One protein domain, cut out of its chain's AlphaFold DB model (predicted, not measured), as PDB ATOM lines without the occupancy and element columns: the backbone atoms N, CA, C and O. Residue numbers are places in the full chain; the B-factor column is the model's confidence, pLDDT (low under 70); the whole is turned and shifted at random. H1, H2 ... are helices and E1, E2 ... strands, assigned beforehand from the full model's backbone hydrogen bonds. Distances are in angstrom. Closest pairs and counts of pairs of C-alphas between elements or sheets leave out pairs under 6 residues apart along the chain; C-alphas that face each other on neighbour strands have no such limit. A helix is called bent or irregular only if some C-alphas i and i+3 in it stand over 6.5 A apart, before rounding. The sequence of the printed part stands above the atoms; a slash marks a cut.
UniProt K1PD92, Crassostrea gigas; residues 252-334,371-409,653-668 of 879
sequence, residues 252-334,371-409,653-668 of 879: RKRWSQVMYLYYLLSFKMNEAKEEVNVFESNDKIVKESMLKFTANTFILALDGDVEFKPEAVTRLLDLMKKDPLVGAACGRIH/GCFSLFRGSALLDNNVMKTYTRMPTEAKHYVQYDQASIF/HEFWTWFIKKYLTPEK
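AT A GLANCE: This is residues 252 to 334, 371 to 409 and 653 to 668 of the 879 residues of a protein of Crassostrea gigas (UniProt K1PD92). A long helix, H1, bent but nearly straight, folds back at its far end into H2, which leads to a small three-stranded sheet with H3 packed over one face. From the sheet, H4 and H5 string the chain back beside H1, H6 and a tail reach away from the sheet, and H7 lies near the first arm of H1. The printed part has 138 residues, with seven named helices and three named strands in the order H1 H2 E1 H3 E2 E3 H4 H5 H6 H7; the sheet, E1 E3 E2, is antiparallel and the class is mostly helix. The whole is only just loose, close to compact, with a radius of gyration of the C-alphas of 17.5 A and spans of 56 by 42 by 26 A.

IN THESE COORDINATES: Find C-alpha 253 at (73.536, 96.226, 36.562), where H1, residues 253 to 279, begins. By its hydrogen bonds it was assigned as one helix, but it is bent: C-alphas 265 and 268 are 6.5 A apart, and its arms are H1a, residues 253 to 265, 18.0 A, and H1b, residues 268 to 279, 17.9 A. Next come H2, 283 to 296, 19.8 A; E1, 298 to 302; H3, 310 to 322, 18.8 A; and E2, 328 to 330. After the cut look for E3, 373 to 377; H4, 378 to 381; H5, 386 to 390; and H6, 397 to 402. H7, residues 653 to 664, 14.4 A, is only just irregular, with C-alphas 661 and 664 at 6.6 A, and it ends at C-alpha 664 at (68.866, 107.060, 39.958).

HOW THE PARTS SIT: H1b and H2 form a helical hairpin and only just touch, with 3 pairs of C-alphas within 8 A, closest at Asn 277 and Val 286, 6.8 A. In the sheet, N 299 and O 376 are 2.8 A apart between E1 and E3, and N 329 and O 375 are 2.8 A apart between E3 and E2. E1, H3 and E2 make a split strand-helix-strand unit, two strands running the same way with E3 between them, and its crossover is left-handed. H3 is on the sheet at a height of 9.4 A, making two layers, a helix over a sheet; its closest C-alphas to E2 are Leu 316 and Ala 329, 6.0 A. H4 only grazes the sheet and touches H2, closest at Thr 294 and Ser 379, 4.9 A. H5 touches H1a at Val 258 and Tyr 390, 6.4 A, while H6 is apart from H5. H7 is close to H1a but not clearly touching, closest at Trp 255 and Leu 664, 7.1 A. Every O i to N i+4 pair is within hydrogen-bond range in H1a, H2, H3, H5, H6 and H7; H1b has 7 of 8, and H4 is too short for such a pair.

THE WHOLE: The C-alphas farthest apart are those of Ser 281 and Phe 409, 57.9 A. Residues 335 to 370 are not printed, a gap of 14.0 A between C-alphas 334 and 371, nor are 410 to 652, 37.9 A between C-alphas 409 and 653. Of the links that are printed whole, none is long. The mean pLDDT of the printed part is 79.4, and 24 residues are under 70, among them 273 to 281 and 400 to 409.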
ATOM      1  N   ARG A 252      75.627  99.503  39.686       70.12
ATOM      2  CA  ARG A 252      75.024  98.140  39.593       70.12
ATOM      3  C   ARG A 252      74.147  97.905  38.349       70.12
ATOM      4  O   ARG A 252      73.361  98.766  37.953       70.12
ATOM      5  N   LYS A 253      74.222  96.675  37.800       75.19
ATOM      6  CA  LYS A 253      73.536  96.226  36.562       75.19
ATOM      7  C   LYS A 253      72.038  96.574  36.527       75.19
ATOM      8  O   LYS A 253      71.563  97.089  35.521       75.19
ATOM      9  N   ARG A 254      71.298  96.360  37.625       80.06
ATOM     10  CA  ARG A 254      69.855  96.668  37.715       80.06
ATOM     11  C   ARG A 254      69.547  98.142  37.431       80.06
ATOM     12  O   ARG A 254      68.583  98.446  36.733       80.06
ATOM     13  N   TRP A 255      70.357  99.068  37.940       83.56
ATOM     14  CA  TRP A 255      70.133 100.497  37.715       83.56
ATOM     15  C   TRP A 255      70.499 100.913  36.285       83.56
ATOM     16  O   TRP A 255      69.873 101.823  35.753       83.56
ATOM     17  N   SER A 256      71.404 100.185  35.618       85.56
ATOM     18  CA  SER A 256      71.635 100.281  34.165       85.56
ATOM     19  C   SER A 256      70.447  99.741  33.350       85.56
ATOM     20  O   SER A 256      70.052 100.369  32.372       85.56
ATOM     21  N   GLN A 257      69.801  98.654  33.791       86.06
ATOM     22  CA  GLN A 257      68.562  98.143  33.180       86.06
ATOM     23  C   GLN A 257      67.395  99.128  33.320       86.06
ATOM     24  O   GLN A 257      66.736  99.461  32.340       86.06
ATOM     25  N   VAL A 258      67.179  99.663  34.524       88.38
ATOM     26  CA  VAL A 258      66.200 100.736  34.778       88.38
ATOM     27  C   VAL A 258      66.489 101.967  33.909       88.38
ATOM     28  O   VAL A 258      65.556 102.573  33.388       88.38
ATOM     29  N   MET A 259      67.764 102.314  33.713       89.44
ATOM     30  CA  MET A 259      68.191 103.442  32.882       89.44
ATOM     31  C   MET A 259      67.837 103.256  31.399       89.44
ATOM     32  O   MET A 259      67.236 104.164  30.827       89.44
ATOM     33  N   TYR A 260      68.130 102.099  30.789       89.12
ATOM     34  CA  TYR A 260      67.778 101.881  29.379       89.12
ATOM     35  C   TYR A 260      66.276 101.673  29.168       89.12
ATOM     36  O   TYR A 260      65.718 102.228  28.225       89.12
ATOM     37  N   LEU A 261      65.592 100.948  30.064       89.88
ATOM     38  CA  LEU A 261      64.157 100.681  29.926       89.88
ATOM     39  C   LEU A 261      63.334 101.973  29.920       89.88
ATOM     40  O   LEU A 261      62.455 102.119  29.080       89.88
ATOM     41  N   TYR A 262      63.624 102.928  30.810       90.00
ATOM     42  CA  TYR A 262      62.913 104.213  30.821       90.00
ATOM     43  C   TYR A 262      63.354 105.162  29.700       90.00
ATOM     44  O   TYR A 262      62.531 105.933  29.216       90.00
ATOM     45  N   TYR A 263      64.612 105.119  29.257       90.38
ATOM     46  CA  TYR A 263      65.043 105.936  28.120       90.38
ATOM     47  C   TYR A 263      64.351 105.494  26.825       90.38
ATOM     48  O   TYR A 263      63.701 106.300  26.166       90.38
ATOM     49  N   LEU A 264      64.395 104.197  26.514       88.50
ATOM     50  CA  LEU A 264      63.800 103.650  25.295       88.50
ATOM     51  C   LEU A 264      62.265 103.658  25.365       88.50
ATOM     52  O   LEU A 264      61.612 104.237  24.503       88.50
ATOM     53  N   LEU A 265      61.674 103.085  26.421       86.75
ATOM     54  CA  LEU A 265      60.219 102.894  26.518       86.75
ATOM     55  C   LEU A 265      59.456 104.090  27.110       86.75
ATOM     56  O   LEU A 265      58.245 104.008  27.302       86.75
ATOM     57  N   SER A 266      60.119 105.186  27.486       84.25
ATOM     58  CA  SER A 266      59.419 106.366  28.026       84.25
ATOM     59  C   SER A 266      59.951 107.711  27.548       84.25
ATOM     60  O   SER A 266      59.159 108.645  27.506       84.25
ATOM     61  N   PHE A 267      61.227 107.848  27.181       87.06
ATOM     62  CA  PHE A 267      61.710 109.077  26.544       87.06
ATOM     63  C   PHE A 267      61.567 108.996  25.018       87.06
ATOM     64  O   PHE A 267      60.685 109.656  24.475       87.06
ATOM     65  N   LYS A 268      62.303 108.097  24.346       84.38
ATOM     66  CA  LYS A 268      62.243 107.931  22.878       84.38
ATOM     67  C   LYS A 268      60.824 107.650  22.365       84.38
ATOM     68  O   LYS A 268      60.386 108.243  21.386       84.38
ATOM     69  N   MET A 269      60.062 106.803  23.065       78.75
ATOM     70  CA  MET A 269      58.649 106.555  22.736       78.75
ATOM     71  C   MET A 269      57.733 107.783  22.880       78.75
ATOM     72  O   MET A 269      56.704 107.832  22.214       78.75
ATOM     73  N   ASN A 270      58.067 108.760  23.732       79.19
ATOM     74  CA  ASN A 270      57.306 110.008  23.822       79.19
ATOM     75  C   ASN A 270      57.743 111.027  22.760       79.19
ATOM     76  O   ASN A 270      56.871 111.711  22.242       79.19
ATOM     77  N   GLU A 271      59.020 111.075  22.363       78.62
ATOM     78  CA  GLU A 271      59.456 111.877  21.203       78.62
ATOM     79  C   GLU A 271      58.712 111.424  19.929       78.62
ATOM     80  O   GLU A 271      58.018 112.221  19.299       78.62
ATOM     81  N   ALA A 272      58.702 110.115  19.640       70.75
ATOM     82  CA  ALA A 272      57.934 109.543  18.525       70.75
ATOM     83  C   ALA A 272      56.407 109.760  18.653       70.75
ATOM     84  O   ALA A 272      55.678 109.801  17.660       70.75
ATOM     85  N   LYS A 273      55.889 109.912  19.879       69.56
ATOM     86  CA  LYS A 273      54.483 110.264  20.116       69.56
ATOM     87  C   LYS A 273      54.201 111.738  19.829       69.56
ATOM     88  O   LYS A 273      53.127 112.045  19.322       69.56
ATOM     89  N   GLU A 274      55.114 112.643  20.173       68.62
ATOM     90  CA  GLU A 274      54.961 114.073  19.892       68.62
ATOM     91  C   GLU A 274      54.922 114.326  18.380       68.62
ATOM     92  O   GLU A 274      54.055 115.070  17.926       68.62
ATOM     93  N   GLU A 275      55.725 113.602  17.594       64.88
ATOM     94  CA  GLU A 275      55.622 113.589  16.128       64.88
ATOM     95  C   GLU A 275      54.229 113.143  15.643       64.88
ATOM     96  O   GLU A 275      53.588 113.858  14.874       64.88
ATOM     97  N   VAL A 276      53.701 112.012  16.129       63.56
ATOM     98  CA  VAL A 276      52.355 111.521  15.753       63.56
ATOM     99  C   VAL A 276      51.241 112.493  16.175       63.56
ATOM    100  O   VAL A 276      50.304 112.730  15.411       63.56
ATOM    101  N   ASN A 277      51.347 113.091  17.364       60.00
ATOM    102  CA  ASN A 277      50.382 114.060  17.891       60.00
ATOM    103  C   ASN A 277      50.273 115.337  17.035       60.00
ATOM    104  O   ASN A 277      49.227 115.982  17.053       60.00
ATOM    105  N   VAL A 278      51.325 115.721  16.298       61.91
ATOM    106  CA  VAL A 278      51.295 116.883  15.388       61.91
ATOM    107  C   VAL A 278      50.393 116.633  14.169       61.91
ATOM    108  O   VAL A 278      49.861 117.589  13.604       61.91
ATOM    109  N   PHE A 279      50.172 115.371  13.784       60.09
ATOM    110  CA  PHE A 279      49.357 115.007  12.619       60.09
ATOM    111  C   PHE A 279      47.910 114.593  12.951       60.09
ATOM    112  O   PHE A 279      47.053 114.683  12.075       60.09
ATOM    113  N   GLU A 280      47.618 114.146  14.179       62.62
ATOM    114  CA  GLU A 280      46.336 113.514  14.538       62.62
ATOM    115  C   GLU A 280      45.764 114.048  15.867       62.62
ATOM    116  O   GLU A 280      46.202 113.675  16.955       62.62
ATOM    117  N   SER A 281      44.714 114.873  15.799       63.59
ATOM    118  CA  SER A 281      44.103 115.533  16.971       63.59
ATOM    119  C   SER A 281      43.148 114.652  17.801       63.59
ATOM    120  O   SER A 281      42.393 115.172  18.624       63.59
ATOM    121  N   ASN A 282      43.101 113.337  17.565       76.25
ATOM    122  CA  ASN A 282      42.102 112.432  18.142       76.25
ATOM    123  C   ASN A 282      42.726 111.435  19.132       76.25
ATOM    124  O   ASN A 282      43.316 110.433  18.724       76.25
ATOM    125  N   ASP A 283      42.499 111.651  20.434       74.38
ATOM    126  CA  ASP A 283      43.000 110.814  21.541       74.38
ATOM    127  C   ASP A 283      42.797 109.301  21.344       74.38
ATOM    128  O   ASP A 283      43.627 108.497  21.779       74.38
ATOM    129  N   LYS A 284      41.696 108.876  20.701       77.06
ATOM    130  CA  LYS A 284      41.442 107.449  20.441       77.06
ATOM    131  C   LYS A 284      42.406 106.887  19.398       77.06
ATOM    132  O   LYS A 284      42.942 105.801  19.609       77.06
ATOM    133  N   ILE A 285      42.636 107.627  18.313       75.31
ATOM    134  CA  ILE A 285      43.525 107.213  17.221       75.31
ATOM    135  C   ILE A 285      44.978 107.280  17.695       75.31
ATOM    136  O   ILE A 285      45.696 106.295  17.560       75.31
ATOM    137  N   VAL A 286      45.373 108.360  18.381       72.06
ATOM    138  CA  VAL A 286      46.680 108.477  19.056       72.06
ATOM    139  C   VAL A 286      46.944 107.268  19.961       72.06
ATOM    140  O   VAL A 286      48.007 106.652  19.888       72.06
ATOM    141  N   LYS A 287      45.969 106.868  20.790       74.62
ATOM    142  CA  LYS A 287      46.112 105.706  21.680       74.62
ATOM    143  C   LYS A 287      46.232 104.378  20.923       74.62
ATOM    144  O   LYS A 287      47.001 103.519  21.350       74.62
ATOM    145  N   GLU A 288      45.500 104.192  19.827       77.56
ATOM    146  CA  GLU A 288      45.592 102.981  19.002       77.56
ATOM    147  C   GLU A 288      46.932 102.903  18.249       77.56
ATOM    148  O   GLU A 288      47.583 101.857  18.255       77.56
ATOM    149  N   SER A 289      47.393 104.019  17.678       74.00
ATOM    150  CA  SER A 289      48.705 104.138  17.035       74.00
ATOM    151  C   SER A 289      49.847 103.878  18.019       74.00
ATOM    152  O   SER A 289      50.775 103.145  17.693       74.00
ATOM    153  N   MET A 290      49.750 104.368  19.260       74.38
ATOM    154  CA  MET A 290      50.724 104.061  20.317       74.38
ATOM    155  C   MET A 290      50.705 102.586  20.748       74.38
ATOM    156  O   MET A 290      51.761 102.010  21.009       74.38
ATOM    157  N   LEU A 291      49.537 101.932  20.783       78.19
ATOM    158  CA  LEU A 291      49.450 100.486  21.028       78.19
ATOM    159  C   LEU A 291      50.105  99.676  19.897       78.19
ATOM    160  O   LEU A 291      50.834  98.726  20.173       78.19
ATOM    161  N   LYS A 292      49.916 100.083  18.637       80.38
ATOM    162  CA  LYS A 292      50.586  99.483  17.471       80.38
ATOM    163  C   LYS A 292      52.105  99.699  17.509       80.38
ATOM    164  O   LYS A 292      52.859  98.739  17.379       80.38
ATOM    165  N   PHE A 293      52.558 100.924  17.773       82.38
ATOM    166  CA  PHE A 293      53.980 101.272  17.872       82.38
ATOM    167  C   PHE A 293      54.693 100.480  18.980       82.38
ATOM    168  O   PHE A 293      55.714  99.835  18.741       82.38
ATOM    169  N   THR A 294      54.110 100.430  20.181       83.56
ATOM    170  CA  THR A 294      54.667  99.668  21.315       83.56
ATOM    171  C   THR A 294      54.632  98.150  21.109       83.56
ATOM    172  O   THR A 294      55.517  97.456  21.612       83.56
ATOM    173  N   ALA A 295      53.665  97.615  20.355       84.88
ATOM    174  CA  ALA A 295      53.615  96.197  19.987       84.88
ATOM    175  C   ALA A 295      54.642  95.799  18.906       84.88
ATOM    176  O   ALA A 295      55.053  94.635  18.871       84.88
ATOM    177  N   ASN A 296      55.064  96.758  18.072       87.44
ATOM    178  CA  ASN A 296      56.055  96.581  17.006       87.44
ATOM    179  C   ASN A 296      57.477  97.024  17.402       87.44
ATOM    180  O   ASN A 296      58.421  96.768  16.660       87.44
ATOM    181  N   THR A 297      57.653  97.659  18.565       89.19
ATOM    182  CA  THR A 297      58.983  97.950  19.119       89.19
ATOM    183  C   THR A 297      59.538  96.716  19.825       89.19
ATOM    184  O   THR A 297      58.861  96.125  20.673       89.19
ATOM    185  N   PHE A 298      60.798  96.373  19.551       91.88
ATOM    186  CA  PHE A 298      61.499  95.268  20.202       91.88
ATOM    187  C   PHE A 298      62.834  95.728  20.798       91.88
ATOM    188  O   PHE A 298      63.549  96.517  20.189       91.88
ATOM    189  N   ILE A 299      63.182  95.222  21.984       92.12
ATOM    190  CA  ILE A 299      64.468  95.467  22.650       92.12
ATOM    191  C   ILE A 299      65.242  94.150  22.694       92.12
ATOM    192  O   ILE A 299      64.806  93.205  23.354       92.12
ATOM    193  N   LEU A 300      66.385  94.090  22.010       92.12
ATOM    194  CA  LEU A 300      67.325  92.971  22.088       92.12
ATOM    195  C   LEU A 300      68.312  93.218  23.236       92.12
ATOM    196  O   LEU A 300      69.066  94.187  23.215       92.12
ATOM    197  N   ALA A 301      68.298  92.349  24.245       90.69
ATOM    198  CA  ALA A 301      69.285  92.333  25.317       90.69
ATOM    199  C   ALA A 301      70.454  91.410  24.945       90.69
ATOM    200  O   ALA A 301      70.232  90.267  24.529       90.69
ATOM    201  N   LEU A 302      71.672  91.932  25.114       88.56
ATOM    202  CA  LEU A 302      72.946  91.279  24.825       88.56
ATOM    203  C   LEU A 302      73.900  91.458  26.016       88.56
ATOM    204  O   LEU A 302      73.955  92.543  26.602       88.56
ATOM    205  N   ASP A 303      74.679  90.426  26.348       85.75
ATOM    206  CA  ASP A 303      75.870  90.563  27.202       85.75
ATOM    207  C   ASP A 303      77.106  90.789  26.301       85.75
ATOM    208  O   ASP A 303      77.132  90.392  25.136       85.75
ATOM    209  N   GLY A 304      78.128  91.477  26.820       82.62
ATOM    210  CA  GLY A 304      79.264  91.976  26.024       82.62
ATOM    211  C   GLY A 304      80.286  90.927  25.559       82.62
ATOM    212  O   GLY A 304      81.279  91.293  24.939       82.62
ATOM    213  N   ASP A 305      80.069  89.655  25.887       84.31
ATOM    214  CA  ASP A 305      80.869  88.485  25.509       84.31
ATOM    215  C   ASP A 305      80.110  87.523  24.568       84.31
ATOM    216  O   ASP A 305      80.513  86.373  24.385       84.31
ATOM    217  N   VAL A 306      79.012  87.989  23.959       86.31
ATOM    218  CA  VAL A 306      78.123  87.187  23.106       86.31
ATOM    219  C   VAL A 306      78.390  87.431  21.623       86.31
ATOM    220  O   VAL A 306      78.083  88.491  21.081       86.31
ATOM    221  N   GLU A 307      78.889  86.399  20.948       86.69
ATOM    222  CA  GLU A 307      78.942  86.312  19.489       86.69
ATOM    223  C   GLU A 307      77.633  85.707  18.951       86.69
ATOM    224  O   GLU A 307      77.139  84.700  19.470       86.69
ATOM    225  N   PHE A 308      77.049  86.310  17.914       87.88
ATOM    226  CA  PHE A 308      75.817  85.836  17.279       87.88
ATOM    227  C   PHE A 308      75.823  86.121  15.775       87.88
ATOM    228  O   PHE A 308      76.477  87.052  15.314       87.88
ATOM    229  N   LYS A 309      75.065  85.329  15.007       84.62
ATOM    230  CA  LYS A 309      74.910  85.532  13.561       84.62
ATOM    231  C   LYS A 309      73.670  86.375  13.207       84.62
ATOM    232  O   LYS A 309      72.660  86.271  13.913       84.62
ATOM    233  N   PRO A 310      73.699  87.115  12.084       82.31
ATOM    234  CA  PRO A 310      72.561  87.828  11.494       82.31
ATOM    235  C   PRO A 310      71.214  87.090  11.550       82.31
ATOM    236  O   PRO A 310      70.236  87.610  12.092       82.31
ATOM    237  N   GLU A 311      71.150  85.841  11.078       81.44
ATOM    238  CA  GLU A 311      69.885  85.109  10.951       81.44
ATOM    239  C   GLU A 311      69.311  84.682  12.311       81.44
ATOM    240  O   GLU A 311      68.135  84.321  12.396       81.44
ATOM    241  N   ALA A 312      70.101  84.726  13.392       86.12
ATOM    242  CA  ALA A 312      69.597  84.508  14.745       86.12
ATOM    243  C   ALA A 312      68.677  85.657  15.190       86.12
ATOM    244  O   ALA A 312      67.644  85.398  15.809       86.12
ATOM    245  N   VAL A 313      69.001  86.904  14.826       86.50
ATOM    246  CA  VAL A 313      68.152  88.075  15.099       86.50
ATOM    247  C   VAL A 313      66.882  88.009  14.253       86.50
ATOM    248  O   VAL A 313      65.784  88.122  14.799       86.50
ATOM    249  N   THR A 314      67.007  87.720  12.952       83.56
ATOM    250  CA  THR A 314      65.859  87.565  12.039       83.56
ATOM    251  C   THR A 314      64.889  86.488  12.528       83.56
ATOM    252  O   THR A 314      63.692  86.737  12.618       83.56
ATOM    253  N   ARG A 315      65.390  85.323  12.969       84.44
ATOM    254  CA  ARG A 315      64.548  84.247  13.529       84.44
ATOM    255  C   ARG A 315      63.832  84.642  14.822       84.44
ATOM    256  O   ARG A 315      62.708  84.192  15.032       84.44
ATOM    257  N   LEU A 316      64.438  85.464  15.687       87.81
ATOM    258  CA  LEU A 316      63.728  86.004  16.853       87.81
ATOM    259  C   LEU A 316      62.642  87.002  16.425       87.81
ATOM    260  O   LEU A 316      61.520  86.906  16.918       87.81
ATOM    261  N   LEU A 317      62.932  87.904  15.482       87.31
ATOM    262  CA  LEU A 317      61.945  88.845  14.939       87.31
ATOM    263  C   LEU A 317      60.764  88.122  14.274       87.31
ATOM    264  O   LEU A 317      59.618  88.487  14.519       87.31
ATOM    265  N   ASP A 318      61.007  87.064  13.500       84.56
ATOM    266  CA  ASP A 318      59.952  86.282  12.842       84.56
ATOM    267  C   ASP A 318      59.046  85.546  13.842       84.56
ATOM    268  O   ASP A 318      57.832  85.473  13.642       84.56
ATOM    269  N   LEU A 319      59.597  85.059  14.962       84.06
ATOM    270  CA  LEU A 319      58.796  84.509  16.063       84.06
ATOM    271  C   LEU A 319      57.923  85.589  16.725       84.06
ATOM    272  O   LEU A 319      56.748  85.338  16.991       84.06
ATOM    273  N   MET A 320      58.462  86.795  16.934       87.69
ATOM    274  CA  MET A 320      57.714  87.932  17.493       87.69
ATOM    275  C   MET A 320      56.678  88.515  16.511       87.69
ATOM    276  O   MET A 320      55.659  89.053  16.949       87.69
ATOM    277  N   LYS A 321      56.906  88.401  15.194       84.75
ATOM    278  CA  LYS A 321      55.932  88.737  14.142       84.75
ATOM    279  C   LYS A 321      54.790  87.723  14.074       84.75
ATOM    280  O   LYS A 321      53.637  88.124  13.949       84.75
ATOM    281  N   LYS A 322      55.097  86.423  14.154       83.75
ATOM    282  CA  LYS A 322      54.115  85.340  13.975       83.75
ATOM    283  C   LYS A 322      52.989  85.364  15.014       83.75
ATOM    284  O   LYS A 322      51.861  85.015  14.676       83.75
ATOM    285  N   ASP A 323      53.293  85.724  16.259       83.75
ATOM    286  CA  ASP A 323      52.311  85.775  17.344       83.75
ATOM    287  C   ASP A 323      52.453  87.084  18.151       83.75
ATOM    288  O   ASP A 323      53.464  87.279  18.837       83.75
ATOM    289  N   PRO A 324      51.453  87.991  18.108       85.62
ATOM    290  CA  PRO A 324      51.494  89.263  18.829       85.62
ATOM    291  C   PRO A 324      51.421  89.106  20.357       85.62
ATOM    292  O   PRO A 324      51.757  90.053  21.069       85.62
ATOM    293  N   LEU A 325      51.008  87.941  20.875       85.75
ATOM    294  CA  LEU A 325      50.952  87.656  22.313       85.75
ATOM    295  C   LEU A 325      52.320  87.273  22.897       85.75
ATOM    296  O   LEU A 325      52.498  87.315  24.116       85.75
ATOM    297  N   VAL A 326      53.312  86.940  22.062       87.88
ATOM    298  CA  VAL A 326      54.671  86.643  22.536       87.88
ATOM    299  C   VAL A 326      55.317  87.933  23.043       87.88
ATOM    300  O   VAL A 326      55.651  88.833  22.268       87.88
ATOM    301  N   GLY A 327      55.481  88.028  24.365       88.00
ATOM    302  CA  GLY A 327      56.122  89.164  25.033       88.00
ATOM    303  C   GLY A 327      57.654  89.124  25.015       88.00
ATOM    304  O   GLY A 327      58.286  90.178  25.093       88.00
ATOM    305  N   ALA A 328      58.256  87.937  24.881       89.94
ATOM    306  CA  ALA A 328      59.700  87.760  24.750       89.94
ATOM    307  C   ALA A 328      60.058  86.471  23.991       89.94
ATOM    308  O   ALA A 328      59.421  85.436  24.188       89.94
ATOM    309  N   ALA A 329      61.123  86.518  23.193       89.81
ATOM    310  CA  ALA A 329      61.725  85.377  22.512       89.81
ATOM    311  C   ALA A 329      63.217  85.287  22.869       89.81
ATOM    312  O   ALA A 329      63.933  86.285  22.865       89.81
ATOM    313  N   CYS A 330      63.689  84.089  23.205       87.06
ATOM    314  CA  CYS A 330      65.051  83.850  23.690       87.06
ATOM    315  C   CYS A 330      65.815  83.009  22.668       87.06
ATOM    316  O   CYS A 330      65.292  81.988  22.216       87.06
ATOM    317  N   GLY A 331      67.044  83.397  22.323       84.62
ATOM    318  CA  GLY A 331      67.902  82.542  21.506       84.62
ATOM    319  C   GLY A 331      68.498  81.386  22.301       84.62
ATOM    320  O   GLY A 331      68.325  81.259  23.517       84.62
ATOM    321  N   ARG A 332      69.229  80.528  21.588       82.31
ATOM    322  CA  ARG A 332      69.992  79.434  22.181       82.31
ATOM    323  C   ARG A 332      71.450  79.844  22.348       82.31
ATOM    324  O   ARG A 332      72.046  80.355  21.407       82.31
ATOM    325  N   ILE A 333      72.013  79.579  23.523       84.00
ATOM    326  CA  ILE A 333      73.410  79.886  23.839       84.00
ATOM    327  C   ILE A 333      74.242  78.605  23.796       84.00
ATOM    328  O   ILE A 333      73.824  77.560  24.298       84.00
ATOM    329  N   HIS A 334      75.437  78.700  23.214       83.81
ATOM    330  CA  HIS A 334      76.395  77.605  23.105       83.81
ATOM    331  C   HIS A 334      77.743  78.049  23.698       83.81
ATOM    332  O   HIS A 334      78.379  78.932  23.128       83.81
ATOM    333  N   GLY A 371      69.601  86.936  29.706       63.78
ATOM    334  CA  GLY A 371      69.884  88.328  29.314       63.78
ATOM    335  C   GLY A 371      70.958  88.513  28.236       63.78
ATOM    336  O   GLY A 371      71.053  89.597  27.672       63.78
ATOM    337  N   CYS A 372      71.710  87.457  27.932       77.94
ATOM    338  CA  CYS A 372      72.778  87.439  26.944       77.94
ATOM    339  C   CYS A 372      72.291  87.399  25.483       77.94
ATOM    340  O   CYS A 372      73.003  87.885  24.613       77.94
ATOM    341  N   PHE A 373      71.103  86.849  25.194       89.50
ATOM    342  CA  PHE A 373      70.488  86.924  23.857       89.50
ATOM    343  C   PHE A 373      68.962  86.729  23.936       89.50
ATOM    344  O   PHE A 373      68.430  85.645  23.669       89.50
ATOM    345  N   SER A 374      68.244  87.779  24.347       90.75
ATOM    346  CA  SER A 374      66.774  87.768  24.462       90.75
ATOM    347  C   SER A 374      66.140  89.025  23.872       90.75
ATOM    348  O   SER A 374      66.539  90.140  24.196       90.75
ATOM    349  N   LEU A 375      65.116  88.838  23.039       92.50
ATOM    350  CA  LEU A 375      64.333  89.883  22.387       92.50
ATOM    351  C   LEU A 375      63.002  90.074  23.129       92.50
ATOM    352  O   LEU A 375      62.249  89.118  23.302       92.50
ATOM    353  N   PHE A 376      62.691  91.298  23.550       92.12
ATOM    354  CA  PHE A 376      61.501  91.637  24.342       92.12
ATOM    355  C   PHE A 376      60.596  92.623  23.593       92.12
ATOM    356  O   PHE A 376      61.095  93.557  22.971       92.12
ATOM    357  N   ARG A 377      59.268  92.470  23.680       91.94
ATOM    358  CA  ARG A 377      58.297  93.410  23.087       91.94
ATOM    359  C   ARG A 377      58.103  94.634  23.982       91.94
ATOM    360  O   ARG A 377      57.903  94.489  25.188       91.94
ATOM    361  N   GLY A 378      58.079  95.829  23.393       89.62
ATOM    362  CA  GLY A 378      57.888  97.090  24.115       89.62
ATOM    363  C   GLY A 378      56.601  97.116  24.944       89.62
ATOM    364  O   GLY A 378      56.640  97.446  26.128       89.62
ATOM    365  N   SER A 379      55.477  96.677  24.371       87.38
ATOM    366  CA  SER A 379      54.185  96.590  25.068       87.38
ATOM    367  C   SER A 379      54.206  95.646  26.280       87.38
ATOM    368  O   SER A 379      53.656  95.992  27.323       87.38
ATOM    369  N   ALA A 380      54.894  94.503  26.188       88.62
ATOM    370  CA  ALA A 380      55.033  93.547  27.293       88.62
ATOM    371  C   ALA A 380      55.978  94.046  28.407       88.62
ATOM    372  O   ALA A 380      55.816  93.682  29.570       88.62
ATOM    373  N   LEU A 381      56.947  94.906  28.078       87.12
ATOM    374  CA  LEU A 381      57.805  95.572  29.067       87.12
ATOM    375  C   LEU A 381      57.125  96.779  29.732       87.12
ATOM    376  O   LEU A 381      57.382  97.050  30.903       87.12
ATOM    377  N   LEU A 382      56.244  97.477  29.010       83.56
ATOM    378  CA  LEU A 382      55.407  98.574  29.518       83.56
ATOM    379  C   LEU A 382      54.271  98.104  30.437       83.56
ATOM    380  O   LEU A 382      53.601  98.925  31.071       83.56
ATOM    381  N   ASP A 383      54.049  96.794  30.514       80.81
ATOM    382  CA  ASP A 383      52.926  96.219  31.231       80.81
ATOM    383  C   ASP A 383      52.966  96.540  32.735       80.81
ATOM    384  O   ASP A 383      54.026  96.676  33.360       80.81
ATOM    385  N   ASN A 384      51.785  96.685  33.339       66.38
ATOM    386  CA  ASN A 384      51.584  97.521  34.533       66.38
ATOM    387  C   ASN A 384      52.382  97.114  35.788       66.38
ATOM    388  O   ASN A 384      52.458  97.901  36.736       66.38
ATOM    389  N   ASN A 385      52.966  95.916  35.812       73.81
ATOM    390  CA  ASN A 385      53.750  95.376  36.923       73.81
ATOM    391  C   ASN A 385      55.268  95.350  36.657       73.81
ATOM    392  O   ASN A 385      56.038  95.291  37.617       73.81
ATOM    393  N   VAL A 386      55.720  95.419  35.399       79.06
ATOM    394  CA  VAL A 386      57.120  95.151  35.017       79.06
ATOM    395  C   VAL A 386      58.039  96.301  35.439       79.06
ATOM    396  O   VAL A 386      58.801  96.155  36.400       79.06
ATOM    397  N   MET A 387      57.931  97.484  34.819       78.06
ATOM    398  CA  MET A 387      58.797  98.636  35.151       78.06
ATOM    399  C   MET A 387      58.670  99.083  36.621       78.06
ATOM    400  O   MET A 387      59.648  99.531  37.229       78.06
ATOM    401  N   LYS A 388      57.486  98.911  37.232       79.75
ATOM    402  CA  LYS A 388      57.248  99.199  38.661       79.75
ATOM    403  C   LYS A 388      57.998  98.236  39.588       79.75
ATOM    404  O   LYS A 388      58.461  98.654  40.646       79.75
ATOM    405  N   THR A 389      58.163  96.973  39.192       78.00
ATOM    406  CA  THR A 389      58.992  96.006  39.930       78.00
ATOM    407  C   THR A 389      60.473  96.344  39.767       78.00
ATOM    408  O   THR A 389      61.188  96.470  40.762       78.00
ATOM    409  N   TYR A 390      60.921  96.621  38.537       74.44
ATOM    410  CA  TYR A 390      62.307  97.024  38.267       74.44
ATOM    411  C   TYR A 390      62.735  98.284  39.035       74.44
ATOM    412  O   TYR A 390      63.875  98.336  39.486       74.44
ATOM    413  N   THR A 391      61.838  99.245  39.286       79.38
ATOM    414  CA  THR A 391      62.128 100.472  40.066       79.38
ATOM    415  C   THR A 391      61.878 100.375  41.577       79.38
ATOM    416  O   THR A 391      62.195 101.319  42.305       79.38
ATOM    417  N   ARG A 392      61.335  99.263  42.097       79.25
ATOM    418  CA  ARG A 392      60.988  99.129  43.524       79.25
ATOM    419  C   ARG A 392      62.230  99.145  44.427       79.25
ATOM    420  O   ARG A 392      63.033  98.214  44.390       79.25
ATOM    421  N   MET A 393      62.338 100.144  45.306       71.00
ATOM    422  CA  MET A 393      63.351 100.167  46.373       71.00
ATOM    423  C   MET A 393      63.262  98.899  47.245       71.00
ATOM    424  O   MET A 393      62.161  98.546  47.682       71.00
ATOM    425  N   PRO A 394      64.383  98.224  47.552       70.25
ATOM    426  CA  PRO A 394      64.372  97.063  48.429       70.25
ATOM    427  C   PRO A 394      64.223  97.488  49.902       70.25
ATOM    428  O   PRO A 394      65.095  98.101  50.512       70.25
ATOM    429  N   THR A 395      63.085  97.148  50.503       70.31
ATOM    430  CA  THR A 395      62.738  97.467  51.908       70.31
ATOM    431  C   THR A 395      62.824  96.261  52.851       70.31
ATOM    432  O   THR A 395      62.826  96.394  54.079       70.31
ATOM    433  N   GLU A 396      62.889  95.063  52.276       71.69
ATOM    434  CA  GLU A 396      62.802  93.765  52.945       71.69
ATOM    435  C   GLU A 396      63.940  92.875  52.452       71.69
ATOM    436  O   GLU A 396      64.320  92.963  51.287       71.69
ATOM    437  N   ALA A 397      64.453  91.981  53.303       68.31
ATOM    438  CA  ALA A 397      65.568  91.092  52.960       68.31
ATOM    439  C   ALA A 397      65.328  90.303  51.656       68.31
ATOM    440  O   ALA A 397      66.224  90.211  50.820       68.31
ATOM    441  N   LYS A 398      64.091  89.838  51.427       70.44
ATOM    442  CA  LYS A 398      63.677  89.182  50.178       70.44
ATOM    443  C   LYS A 398      63.895  90.070  48.942       70.44
ATOM    444  O   LYS A 398      64.376  89.579  47.930       70.44
ATOM    445  N   HIS A 399      63.599  91.368  49.020       70.44
ATOM    446  CA  HIS A 399      63.759  92.299  47.897       70.44
ATOM    447  C   HIS A 399      65.227  92.631  47.583       70.44
ATOM    448  O   HIS A 399      65.539  92.893  46.426       70.44
ATOM    449  N   TYR A 400      66.139  92.561  48.561       66.19
ATOM    450  CA  TYR A 400      67.582  92.611  48.274       66.19
ATOM    451  C   TYR A 400      68.023  91.354  47.516       66.19
ATOM    452  O   TYR A 400      68.584  91.463  46.433       66.19
ATOM    453  N   VAL A 401      67.672  90.164  48.016       64.69
ATOM    454  CA  VAL A 401      68.006  88.881  47.363       64.69
ATOM    455  C   VAL A 401      67.423  88.778  45.944       64.69
ATOM    456  O   VAL A 401      68.076  88.232  45.059       64.69
ATOM    457  N   GLN A 402      66.216  89.311  45.712       66.06
ATOM    458  CA  GLN A 402      65.541  89.263  44.409       66.06
ATOM    459  C   GLN A 402      65.983  90.336  43.402       66.06
ATOM    460  O   GLN A 402      65.880  90.075  42.207       66.06
ATOM    461  N   TYR A 403      66.408  91.529  43.841       62.97
ATOM    462  CA  TYR A 403      66.612  92.668  42.931       62.97
ATOM    463  C   TYR A 403      67.978  93.355  43.065       62.97
ATOM    464  O   TYR A 403      68.626  93.610  42.052       62.97
ATOM    465  N   ASP A 404      68.423  93.661  44.287       54.44
ATOM    466  CA  ASP A 404      69.658  94.419  44.538       54.44
ATOM    467  C   ASP A 404      70.720  93.534  45.200       54.44
ATOM    468  O   ASP A 404      70.888  93.517  46.422       54.44
ATOM    469  N   GLN A 405      71.472  92.820  44.356       54.16
ATOM    470  CA  GLN A 405      72.659  92.067  44.764       54.16
ATOM    471  C   GLN A 405      73.786  93.041  45.164       54.16
ATOM    472  O   GLN A 405      74.556  93.538  44.334       54.16
ATOM    473  N   ALA A 406      73.806  93.381  46.458       37.72
ATOM    474  CA  ALA A 406      74.670  94.387  47.069       37.72
ATOM    475  C   ALA A 406      75.214  93.936  48.440       37.72
ATOM    476  O   ALA A 406      74.534  93.293  49.239       37.72
ATOM    477  N   SER A 407      76.475  94.278  48.702       43.75
ATOM    478  CA  SER A 407      77.350  93.620  49.681       43.75
ATOM    479  C   SER A 407      77.433  94.301  51.053       43.75
ATOM    480  O   SER A 407      77.616  95.515  51.127       43.75
ATOM    481  N   ILE A 408      77.472  93.510  52.136       35.78
ATOM    482  CA  ILE A 408      77.998  93.934  53.451       35.78
ATOM    483  C   ILE A 408      78.783  92.765  54.073       35.78
ATOM    484  O   ILE A 408      78.187  91.761  54.466       35.78
ATOM    485  N   PHE A 409      80.104  92.887  54.233       34.09
ATOM    486  CA  PHE A 409      80.980  91.823  54.762       34.09
ATOM    487  C   PHE A 409      80.823  91.574  56.277       34.09
ATOM    488  O   PHE A 409      80.410  92.461  57.022       34.09
ATOM    489  N   HIS A 653      67.493 116.769  28.566       91.69
ATOM    490  CA  HIS A 653      68.104 117.280  29.791       91.69
ATOM    491  C   HIS A 653      67.119 117.301  30.969       91.69
ATOM    492  O   HIS A 653      67.485 116.888  32.078       91.69
ATOM    493  N   GLU A 654      65.877 117.742  30.748       91.94
ATOM    494  CA  GLU A 654      64.819 117.703  31.759       91.94
ATOM    495  C   GLU A 654      64.466 116.258  32.126       91.94
ATOM    496  O   GLU A 654      64.479 115.925  33.316       91.94
ATOM    497  N   PHE A 655      64.249 115.381  31.135       93.00
ATOM    498  CA  PHE A 655      63.972 113.960  31.366       93.00
ATOM    499  C   PHE A 655      65.032 113.315  32.264       93.00
ATOM    500  O   PHE A 655      64.692 112.750  33.308       93.00
ATOM    501  N   TRP A 656      66.319 113.431  31.918       93.00
ATOM    502  CA  TRP A 656      67.385 112.831  32.722       93.00
ATOM    503  C   TRP A 656      67.483 113.460  34.110       93.00
ATOM    504  O   TRP A 656      67.659 112.741  35.094       93.00
ATOM    505  N   THR A 657      67.322 114.779  34.228       92.19
ATOM    506  CA  THR A 657      67.372 115.476  35.523       92.19
ATOM    507  C   THR A 657      66.233 115.031  36.447       92.19
ATOM    508  O   THR A 657      66.466 114.721  37.621       92.19
ATOM    509  N   TRP A 658      65.011 114.914  35.920       92.88
ATOM    510  CA  TRP A 658      63.849 114.371  36.627       92.88
ATOM    511  C   TRP A 658      64.048 112.898  37.005       92.88
ATOM    512  O   TRP A 658      63.849 112.514  38.162       92.88
ATOM    513  N   PHE A 659      64.481 112.073  36.051       91.06
ATOM    514  CA  PHE A 659      64.613 110.629  36.218       91.06
ATOM    515  C   PHE A 659      65.691 110.267  37.245       91.06
ATOM    516  O   PHE A 659      65.475 109.418  38.116       91.06
ATOM    517  N   ILE A 660      66.824 110.974  37.222       89.88
ATOM    518  CA  ILE A 660      67.879 110.830  38.226       89.88
ATOM    519  C   ILE A 660      67.364 111.269  39.594       89.88
ATOM    520  O   ILE A 660      67.458 110.499  40.550       89.88
ATOM    521  N   LYS A 661      66.738 112.447  39.703       89.12
ATOM    522  CA  LYS A 661      66.166 112.945  40.966       89.12
ATOM    523  C   LYS A 661      65.127 111.990  41.576       89.12
ATOM    524  O   LYS A 661      64.994 111.940  42.796       89.12
ATOM    525  N   LYS A 662      64.399 111.235  40.745       87.44
ATOM    526  CA  LYS A 662      63.316 110.335  41.168       87.44
ATOM    527  C   LYS A 662      63.755 108.890  41.439       87.44
ATOM    528  O   LYS A 662      63.224 108.281  42.364       87.44
ATOM    529  N   TYR A 663      64.695 108.343  40.661       84.19
ATOM    530  CA  TYR A 663      65.072 106.920  40.719       84.19
ATOM    531  C   TYR A 663      66.583 106.663  40.821       84.19
ATOM    532  O   TYR A 663      66.992 105.823  41.621       84.19
ATOM    533  N   LEU A 664      67.421 107.358  40.037       84.88
ATOM    534  CA  LEU A 664      68.866 107.060  39.958       84.88
ATOM    535  C   LEU A 664      69.757 107.879  40.903       84.88
ATOM    536  O   LEU A 664      70.977 107.740  40.831       84.88
ATOM    537  N   THR A 665      69.196 108.719  41.776       82.06
ATOM    538  CA  THR A 665      69.973 109.542  42.719       82.06
ATOM    539  C   THR A 665      70.895 108.633  43.538       82.06
ATOM    540  O   THR A 665      70.386 107.677  44.140       82.06
ATOM    541  N   PRO A 666      72.219 108.896  43.570       71.44
ATOM    542  CA  PRO A 666      73.173 108.088  44.309       71.44
ATOM    543  C   PRO A 666      72.696 107.885  45.733       71.44
ATOM    544  O   PRO A 666      72.316 108.837  46.424       71.44
ATOM    545  N   GLU A 667      72.708 106.635  46.175       63.47
ATOM    546  CA  GLU A 667      72.493 106.348  47.578       63.47
ATOM    547  C   GLU A 667      73.689 106.926  48.338       63.47
ATOM    548  O   GLU A 667      74.786 106.366  48.323       63.47
ATOM    549  N   LYS A 668      73.489 108.097  48.968       54.44
ATOM    550  CA  LYS A 668      74.376 108.574  50.035       54.44
ATOM    551  C   LYS A 668      74.577 107.378  50.951       54.44
ATOM    552  O   LYS A 668      73.556 106.871  51.414       54.44
TER     553      LYS A 668